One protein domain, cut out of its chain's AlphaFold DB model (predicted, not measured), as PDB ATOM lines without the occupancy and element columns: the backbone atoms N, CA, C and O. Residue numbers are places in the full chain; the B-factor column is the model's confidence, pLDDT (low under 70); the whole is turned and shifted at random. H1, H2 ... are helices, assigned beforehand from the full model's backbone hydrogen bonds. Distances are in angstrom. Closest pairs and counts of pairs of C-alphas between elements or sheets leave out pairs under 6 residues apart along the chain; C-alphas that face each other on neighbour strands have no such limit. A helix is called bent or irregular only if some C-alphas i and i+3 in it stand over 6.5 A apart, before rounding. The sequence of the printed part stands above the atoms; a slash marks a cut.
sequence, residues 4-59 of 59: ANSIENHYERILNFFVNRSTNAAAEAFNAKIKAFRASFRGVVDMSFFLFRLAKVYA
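What this domain is: This is residues 4 to 59 of the 59 residues of the protein "Transposase" of Bacteroides xylanisolvens (UniProt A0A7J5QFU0). The longest helix, H3, lies between two ends of the model: at one end the chain folds back so that H4 slants loosely near H3, and at the other an arm of residues 4 to 24, with the short helices H1 and H2, sticks out into the open. H3 and H4 make a loose pair, and the arm has no contact with H4. The printed part has 56 residues with four named helices, in the order H1, H2, H3, H4, and no named strand; the class is all helix. The whole is extended, with a radius of gyration of the C-alphas of 17.0 A, and its C-alphas span 45 by 24 by 14 A along the three main axes.

Where its parts are: H3, the longest helix, holds residues 25 to 39 and is 20.7 A from first to last C-alpha; it begins at C-alpha 25 (214.814, 175.394, 225.259). After it H4, residues 47 to 58, is 16.1 A long and ends at C-alpha 58 (202.662, 184.487, 219.516). Before H3 come H2, residues 11 to 16, 8.7 A long, and H1, residues 4 to 9, 8.6 A long. H1 begins at C-alpha 4 (225.336, 157.262, 221.338). No helix is bent or irregular.

How they stand to each other: H3 and H4 are close but not clearly touching, with 2 pairs of C-alphas within 8 A. Their closest C-alphas are those of Ile 34 and Leu 54, 7.5 A apart. Their lines stand at a steep tilt of 56 degrees, they run opposite ways, and their centres are 13.3 A apart. H2 and H3 are apart, although they follow each other in the chain. H1 is apart from H3 and from H4, and H2 is apart from H4. H1 and H2 meet only through their link. In H1, H2, H3 and H4 every O i to N i+4 pair of the backbone is within hydrogen-bond range.

The domain as a whole: The outline is elongated, but only just. The two C-alphas farthest apart are those of Asn 5 and Phe 49, at 46.6 A, and the first and last printed C-alphas, of Ala 4 and Ala 59, are 38.0 A apart. Residues 4 to 29, of which 25 to 29 belong to H3, stand free, and so do residues 42 to 49, of which 47 to 49 belong to H4. The link from H1 to H2 is tight, with 1 residue; those from H2 to H3, with 8 residues, and from H3 to H4, with 7, are short. The printed part has no cut and ends at residue 59, the chain's last. The mean pLDDT of the printed part is 91.2, and residue 59 is the one printed residue under 70.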
ATOM      1  N   ALA A   4     225.177 157.778 219.981       93.94
ATOM      2  CA  ALA A   4     225.336 157.262 221.338       93.94
ATOM      3  C   ALA A   4     226.714 157.605 221.924       93.94
ATOM      4  O   ALA A   4     226.783 158.221 222.982       93.94
ATOM      5  N   ASN A   5     227.797 157.342 221.183       95.00
ATOM      6  CA  ASN A   5     229.150 157.658 221.648       95.00
ATOM      7  C   ASN A   5     229.346 159.172 221.856       95.00
ATOM      8  O   ASN A   5     230.085 159.579 222.741       95.00
ATOM      9  N   SER A   6     228.699 160.021 221.048       94.81
ATOM     10  CA  SER A   6     228.756 161.482 221.225       94.81
ATOM     11  C   SER A   6     228.039 161.934 222.503       94.81
ATOM     12  O   SER A   6     228.552 162.775 223.239       94.81
ATOM     13  N   ILE A   7     226.877 161.343 222.802       93.75
ATOM     14  CA  ILE A   7     226.129 161.618 224.034       93.75
ATOM     15  C   ILE A   7     226.937 161.175 225.256       93.75
ATOM     16  O   ILE A   7     227.058 161.949 226.201       93.75
ATOM     17  N   GLU A   8     227.525 159.978 225.223       94.94
ATOM     18  CA  GLU A   8     228.376 159.468 226.305       94.94
ATOM     19  C   GLU A   8     229.588 160.376 226.543       94.94
ATOM     20  O   GLU A   8     229.817 160.820 227.667       94.94
ATOM     21  N   ASN A   9     230.304 160.754 225.478       96.50
ATOM     22  CA  ASN A   9     231.486 161.621 225.559       96.50
ATOM     23  C   ASN A   9     231.189 163.039 226.081       96.50
ATOM     24  O   ASN A   9     232.103 163.745 226.508       96.50
ATOM     25  N   HIS A  10     229.935 163.491 226.014       94.50
ATOM     26  CA  HIS A  10     229.525 164.839 226.416       94.50
ATOM     27  C   HIS A  10     228.498 164.851 227.553       94.50
ATOM     28  O   HIS A  10     227.927 165.903 227.850       94.50
ATOM     29  N   TYR A  11     228.285 163.712 228.212       94.62
ATOM     30  CA  TYR A  11     227.226 163.520 229.196       94.62
ATOM     31  C   TYR A  11     227.261 164.551 230.335       94.62
ATOM     32  O   TYR A  11     226.253 165.198 230.614       94.62
ATOM     33  N   GLU A  12     228.432 164.792 230.931       93.94
ATOM     34  CA  GLU A  12     228.591 165.778 232.010       93.94
ATOM     35  C   GLU A  12     228.232 167.199 231.562       93.94
ATOM     36  O   GLU A  12     227.569 167.947 232.281       93.94
ATOM     37  N   ARG A  13     228.623 167.577 230.340       92.94
ATOM     38  CA  ARG A  13     228.289 168.886 229.769       92.94
ATOM     39  C   ARG A  13     226.790 169.024 229.533       92.94
ATOM     40  O   ARG A  13     226.246 170.100 229.766       92.94
ATOM     41  N   ILE A  14     226.140 167.956 229.071       92.44
ATOM     42  CA  ILE A  14     224.689 167.923 228.880       92.44
ATOM     43  C   ILE A  14     223.998 168.115 230.227       92.44
ATOM     44  O   ILE A  14     223.136 168.978 230.320       92.44
ATOM     45  N   LEU A  15     224.401 167.392 231.277       90.75
ATOM     46  CA  LEU A  15     223.833 167.565 232.619       90.75
ATOM     47  C   LEU A  15     224.017 168.992 233.147       90.75
ATOM     48  O   LEU A  15     223.054 169.598 233.611       90.75
ATOM     49  N   ASN A  16     225.217 169.558 233.001       91.31
ATOM     50  CA  ASN A  16     225.535 170.917 233.451       91.31
ATOM     51  C   ASN A  16     224.794 172.020 232.671       91.31
ATOM     52  O   ASN A  16     224.773 173.169 233.109       91.31
ATOM     53  N   PHE A  17     224.172 171.701 231.534       91.56
ATOM     54  CA  PHE A  17     223.323 172.640 230.795       91.56
ATOM     55  C   PHE A  17     221.953 172.857 231.461       91.56
ATOM     56  O   PHE A  17     221.302 173.874 231.217       91.56
ATOM     57  N   PHE A  18     221.504 171.923 232.306       93.19
ATOM     58  CA  PHE A  18     220.238 172.027 233.027       93.19
ATOM     59  C   PHE A  18     220.466 172.672 234.394       93.19
ATOM     60  O   PHE A  18     220.987 172.048 235.314       93.19
ATOM     61  N   VAL A  19     219.996 173.906 234.569       91.62
ATOM     62  CA  VAL A  19     220.008 174.588 235.870       91.62
ATOM     63  C   VAL A  19     218.640 174.409 236.515       91.62
ATOM     64  O   VAL A  19     217.629 174.808 235.944       91.62
ATOM     65  N   ASN A  20     218.576 173.767 237.685       90.56
ATOM     66  CA  ASN A  20     217.316 173.417 238.361       90.56
ATOM     67  C   ASN A  20     216.313 172.704 237.430       90.56
ATOM     68  O   ASN A  20     215.127 173.033 237.407       90.56
ATOM     69  N   ARG A  21     216.802 171.747 236.624       85.62
ATOM     70  CA  ARG A  21     216.039 171.020 235.581       85.62
ATOM     71  C   ARG A  21     215.452 171.902 234.470       85.62
ATOM     72  O   ARG A  21     214.727 171.400 233.616       85.62
ATOM     73  N   SER A  22     215.774 173.187 234.461       88.81
ATOM     74  CA  SER A  22     215.361 174.142 233.440       88.81
ATOM     75  C   SER A  22     216.485 174.355 232.428       88.81
ATOM     76  O   SER A  22     217.665 174.215 232.749       88.81
ATOM     77  N   THR A  23     216.116 174.696 231.193       93.25
ATOM     78  CA  THR A  23     217.057 174.998 230.107       93.25
ATOM     79  C   THR A  23     216.579 176.192 229.296       93.25
ATOM     80  O   THR A  23     215.443 176.648 229.429       93.25
ATOM     81  N   ASN A  24     217.427 176.649 228.377       92.50
ATOM     82  CA  ASN A  24     217.091 177.685 227.408       92.50
ATOM     83  C   ASN A  24     216.154 177.208 226.270       92.50
ATOM     84  O   ASN A  24     215.900 177.957 225.325       92.50
ATOM     85  N   ALA A  25     215.618 175.982 226.334       92.56
ATOM     86  CA  ALA A  25     214.814 175.394 225.259       92.56
ATOM     87  C   ALA A  25     213.594 176.248 224.881       92.56
ATOM     88  O   ALA A  25     213.242 176.325 223.706       92.56
ATOM     89  N   ALA A  26     212.967 176.929 225.845       90.81
ATOM     90  CA  ALA A  26     211.842 177.822 225.566       90.81
ATOM     91  C   ALA A  26     212.249 179.012 224.676       90.81
ATOM     92  O   ALA A  26     211.545 179.332 223.716       90.81
ATOM     93  N   ALA A  27     213.401 179.632 224.946       93.81
ATOM     94  CA  ALA A  27     213.912 180.738 224.137       93.81
ATOM     95  C   ALA A  27     214.383 180.257 222.757       93.81
ATOM     96  O   ALA A  27     214.121 180.912 221.749       93.81
ATOM     97  N   GLU A  28     215.028 179.091 222.680       95.06
ATOM     98  CA  GLU A  28     215.429 178.483 221.406       95.06
ATOM     99  C   GLU A  28     214.216 178.132 220.538       95.06
ATOM    100  O   GLU A  28     214.193 178.448 219.345       95.06
ATOM    101  N   ALA A  29     213.166 177.565 221.136       94.81
ATOM    102  CA  ALA A  29     211.906 177.292 220.458       94.81
ATOM    103  C   ALA A  29     211.226 178.585 219.984       94.81
ATOM    104  O   ALA A  29     210.688 178.633 218.875       94.81
ATOM    105  N   PHE A  30     211.269 179.652 220.783       93.44
ATOM    106  CA  PHE A  30     210.752 180.959 220.381       93.44
ATOM    107  C   PHE A  30     211.533 181.541 219.192       93.44
ATOM    108  O   PHE A  30     210.930 181.943 218.195       93.44
ATOM    109  N   ASN A  31     212.866 181.477 219.217       93.81
ATOM    110  CA  ASN A  31     213.715 181.889 218.096       93.81
ATOM    111  C   ASN A  31     213.437 181.070 216.826       93.81
ATOM    112  O   ASN A  31     213.390 181.626 215.725       93.81
ATOM    113  N   ALA A  32     213.199 179.763 216.963       95.69
ATOM    114  CA  ALA A  32     212.820 178.900 215.850       95.69
ATOM    115  C   ALA A  32     211.470 179.314 215.240       95.69
ATOM    116  O   ALA A  32     211.362 179.411 214.015       95.69
ATOM    117  N   LYS A  33     210.470 179.639 216.073       93.38
ATOM    118  CA  LYS A  33     209.169 180.162 215.623       93.38
ATOM    119  C   LYS A  33     209.319 181.480 214.864       93.38
ATOM    120  O   LYS A  33     208.785 181.594 213.764       93.38
ATOM    121  N   ILE A  34     210.099 182.436 215.378       92.62
ATOM    122  CA  ILE A  34     210.378 183.705 214.680       92.62
ATOM    123  C   ILE A  34     211.058 183.446 213.333       92.62
ATOM    124  O   ILE A  34     210.688 184.052 212.327       92.62
ATOM    125  N   LYS A  35     212.044 182.542 213.284       92.50
ATOM    126  CA  LYS A  35     212.765 182.210 212.049       92.50
ATOM    127  C   LYS A  35     211.839 181.585 211.005       92.50
ATOM    128  O   LYS A  35     211.907 181.980 209.842       92.50
ATOM    129  N   ALA A  36     210.969 180.663 211.415       92.94
ATOM    130  CA  ALA A  36     209.963 180.053 210.548       92.94
ATOM    131  C   ALA A  36     208.947 181.090 210.049       92.94
ATOM    132  O   ALA A  36     208.685 181.172 208.851       92.94
ATOM    133  N   PHE A  37     208.445 181.940 210.949       91.00
ATOM    134  CA  PHE A  37     207.553 183.040 210.601       91.00
ATOM    135  C   PHE A  37     208.211 183.969 209.577       91.00
ATOM    136  O   PHE A  37     207.641 184.215 208.523       91.00
ATOM    137  N   ARG A  38     209.457 184.392 209.804       91.31
ATOM    138  CA  ARG A  38     210.216 185.221 208.859       91.31
ATOM    139  C   ARG A  38     210.403 184.548 207.497       91.31
ATOM    140  O   ARG A  38     210.300 185.231 206.487       91.31
ATOM    141  N   ALA A  39     210.663 183.239 207.461       91.38
ATOM    142  CA  ALA A  39     210.849 182.485 206.219       91.38
ATOM    143  C   ALA A  39     209.576 182.403 205.359       91.38
ATOM    144  O   ALA A  39     209.675 182.217 204.149       91.38
ATOM    145  N   SER A  40     208.392 182.575 205.957       87.38
ATOM    146  CA  SER A  40     207.134 182.670 205.206       87.38
ATOM    147  C   SER A  40     206.996 183.973 204.404       87.38
ATOM    148  O   SER A  40     206.179 184.049 203.489       87.38
ATOM    149  N   PHE A  41     207.823 184.985 204.693       84.69
ATOM    150  CA  PHE A  41     207.852 186.257 203.975       84.69
ATOM    151  C   PHE A  41     209.075 186.337 203.056       84.69
ATOM    152  O   PHE A  41     210.149 185.825 203.368       84.69
ATOM    153  N   ARG A  42     208.957 187.058 201.935       84.12
ATOM    154  CA  ARG A  42     210.085 187.352 201.026       84.12
ATOM    155  C   ARG A  42     210.967 188.495 201.554       84.12
ATOM    156  O   ARG A  42     211.308 189.412 200.817       84.12
ATOM    157  N   GLY A  43     211.303 188.441 202.841       81.69
ATOM    158  CA  GLY A  43     212.019 189.489 203.567       81.69
ATOM    159  C   GLY A  43     211.128 190.306 204.506       81.69
ATOM    160  O   GLY A  43     209.905 190.180 204.513       81.69
ATOM    161  N   VAL A  44     211.773 191.137 205.326       86.94
ATOM    162  CA  VAL A  44     211.122 192.064 206.260       86.94
ATOM    163  C   VAL A  44     211.441 193.475 205.789       86.94
ATOM    164  O   VAL A  44     212.576 193.921 205.926       86.94
ATOM    165  N   VAL A  45     210.454 194.144 205.192       86.44
ATOM    166  CA  VAL A  45     210.597 195.524 204.692       86.44
ATOM    167  C   VAL A  45     210.254 196.536 205.788       86.44
ATOM    168  O   VAL A  45     210.937 197.541 205.934       86.44
ATOM    169  N   ASP A  46     209.238 196.232 206.600       90.56
ATOM    170  CA  ASP A  46     208.799 197.051 207.731       90.56
ATOM    171  C   ASP A  46     208.932 196.253 209.034       90.56
ATOM    172  O   ASP A  46     208.217 195.272 209.274       90.56
ATOM    173  N   MET A  47     209.879 196.670 209.874       91.38
ATOM    174  CA  MET A  47     210.166 196.013 211.147       91.38
ATOM    175  C   MET A  47     209.046 196.220 212.172       91.38
ATOM    176  O   MET A  47     208.707 195.283 212.894       91.38
ATOM    177  N   SER A  48     208.439 197.407 212.216       93.56
ATOM    178  CA  SER A  48     207.351 197.721 213.146       93.56
ATOM    179  C   SER A  48     206.120 196.876 212.836       93.56
ATOM    180  O   SER A  48     205.542 196.258 213.732       93.56
ATOM    181  N   PHE A  49     205.760 196.765 211.555       89.81
ATOM    182  CA  PHE A  49     204.657 195.914 211.121       89.81
ATOM    183  C   PHE A  49     204.947 194.425 211.356       89.81
ATOM    184  O   PHE A  49     204.071 193.682 211.808       89.81
ATOM    185  N   PHE A  50     206.182 193.980 211.110       91.69
ATOM    186  CA  PHE A  50     206.597 192.609 211.402       91.69
ATOM    187  C   PHE A  50     206.468 192.273 212.892       91.69
ATOM    188  O   PHE A  50     205.890 191.240 213.230       91.69
ATOM    189  N   LEU A  51     206.944 193.148 213.784       92.50
ATOM    190  CA  LEU A  51     206.839 192.961 215.234       92.50
ATOM    191  C   LEU A  51     205.383 192.993 215.711       92.50
ATOM    192  O   LEU A  51     204.996 192.153 216.523       92.50
ATOM    193  N   PHE A  52     204.552 193.882 215.161       93.44
ATOM    194  CA  PHE A  52     203.111 193.896 215.430       93.44
ATOM    195  C   PHE A  52     202.455 192.550 215.082       93.44
ATOM    196  O   PHE A  52     201.706 191.989 215.882       93.44
ATOM    197  N   ARG A  53     202.763 191.994 213.905       91.19
ATOM    198  CA  ARG A  53     202.240 190.691 213.467       91.19
ATOM    199  C   ARG A  53     202.773 189.541 214.314       91.19
ATOM    200  O   ARG A  53     202.005 188.642 214.642       91.19
ATOM    201  N   LEU A  54     204.056 189.574 214.666       91.94
ATOM    202  CA  LEU A  54     204.680 188.569 215.520       91.94
ATOM    203  C   LEU A  54     203.995 188.522 216.891       91.94
ATOM    204  O   LEU A  54     203.616 187.443 217.341       91.94
ATOM    205  N   ALA A  55     203.772 189.687 217.506       92.81
ATOM    206  CA  ALA A  55     203.051 189.799 218.767       92.81
ATOM    207  C   ALA A  55     201.618 189.266 218.641       92.81
ATOM    208  O   ALA A  55     201.193 188.480 219.467       92.81
ATOM    209  N   LYS A  56     200.885 189.590 217.571       92.06
ATOM    210  CA  LYS A  56     199.507 189.098 217.391       92.06
ATOM    211  C   LYS A  56     199.364 187.581 217.219       92.06
ATOM    212  O   LYS A  56     198.263 187.076 217.404       92.06
ATOM    213  N   VAL A  57     200.415 186.874 216.806       88.88
ATOM    214  CA  VAL A  57     200.375 185.416 216.574       88.88
ATOM    215  C   VAL A  57     200.930 184.633 217.765       88.88
ATOM    216  O   VAL A  57     200.505 183.502 217.998       88.88
ATOM    217  N   TYR A  58     201.895 185.202 218.492       86.25
ATOM    218  CA  TYR A  58     202.662 184.487 219.516       86.25
ATOM    219  C   TYR A  58     202.598 185.108 220.924       86.25
ATOM    220  O   TYR A  58     203.225 184.543 221.822       86.25
ATOM    221  N   ALA A  59     201.877 186.218 221.120       69.56
ATOM    222  CA  ALA A  59     201.566 186.829 222.419       69.56
ATOM    223  C   ALA A  59     200.049 186.864 222.647       69.56
ATOM    224  O   ALA A  59     199.652 186.711 223.821       69.56
TER     225      ALA A  59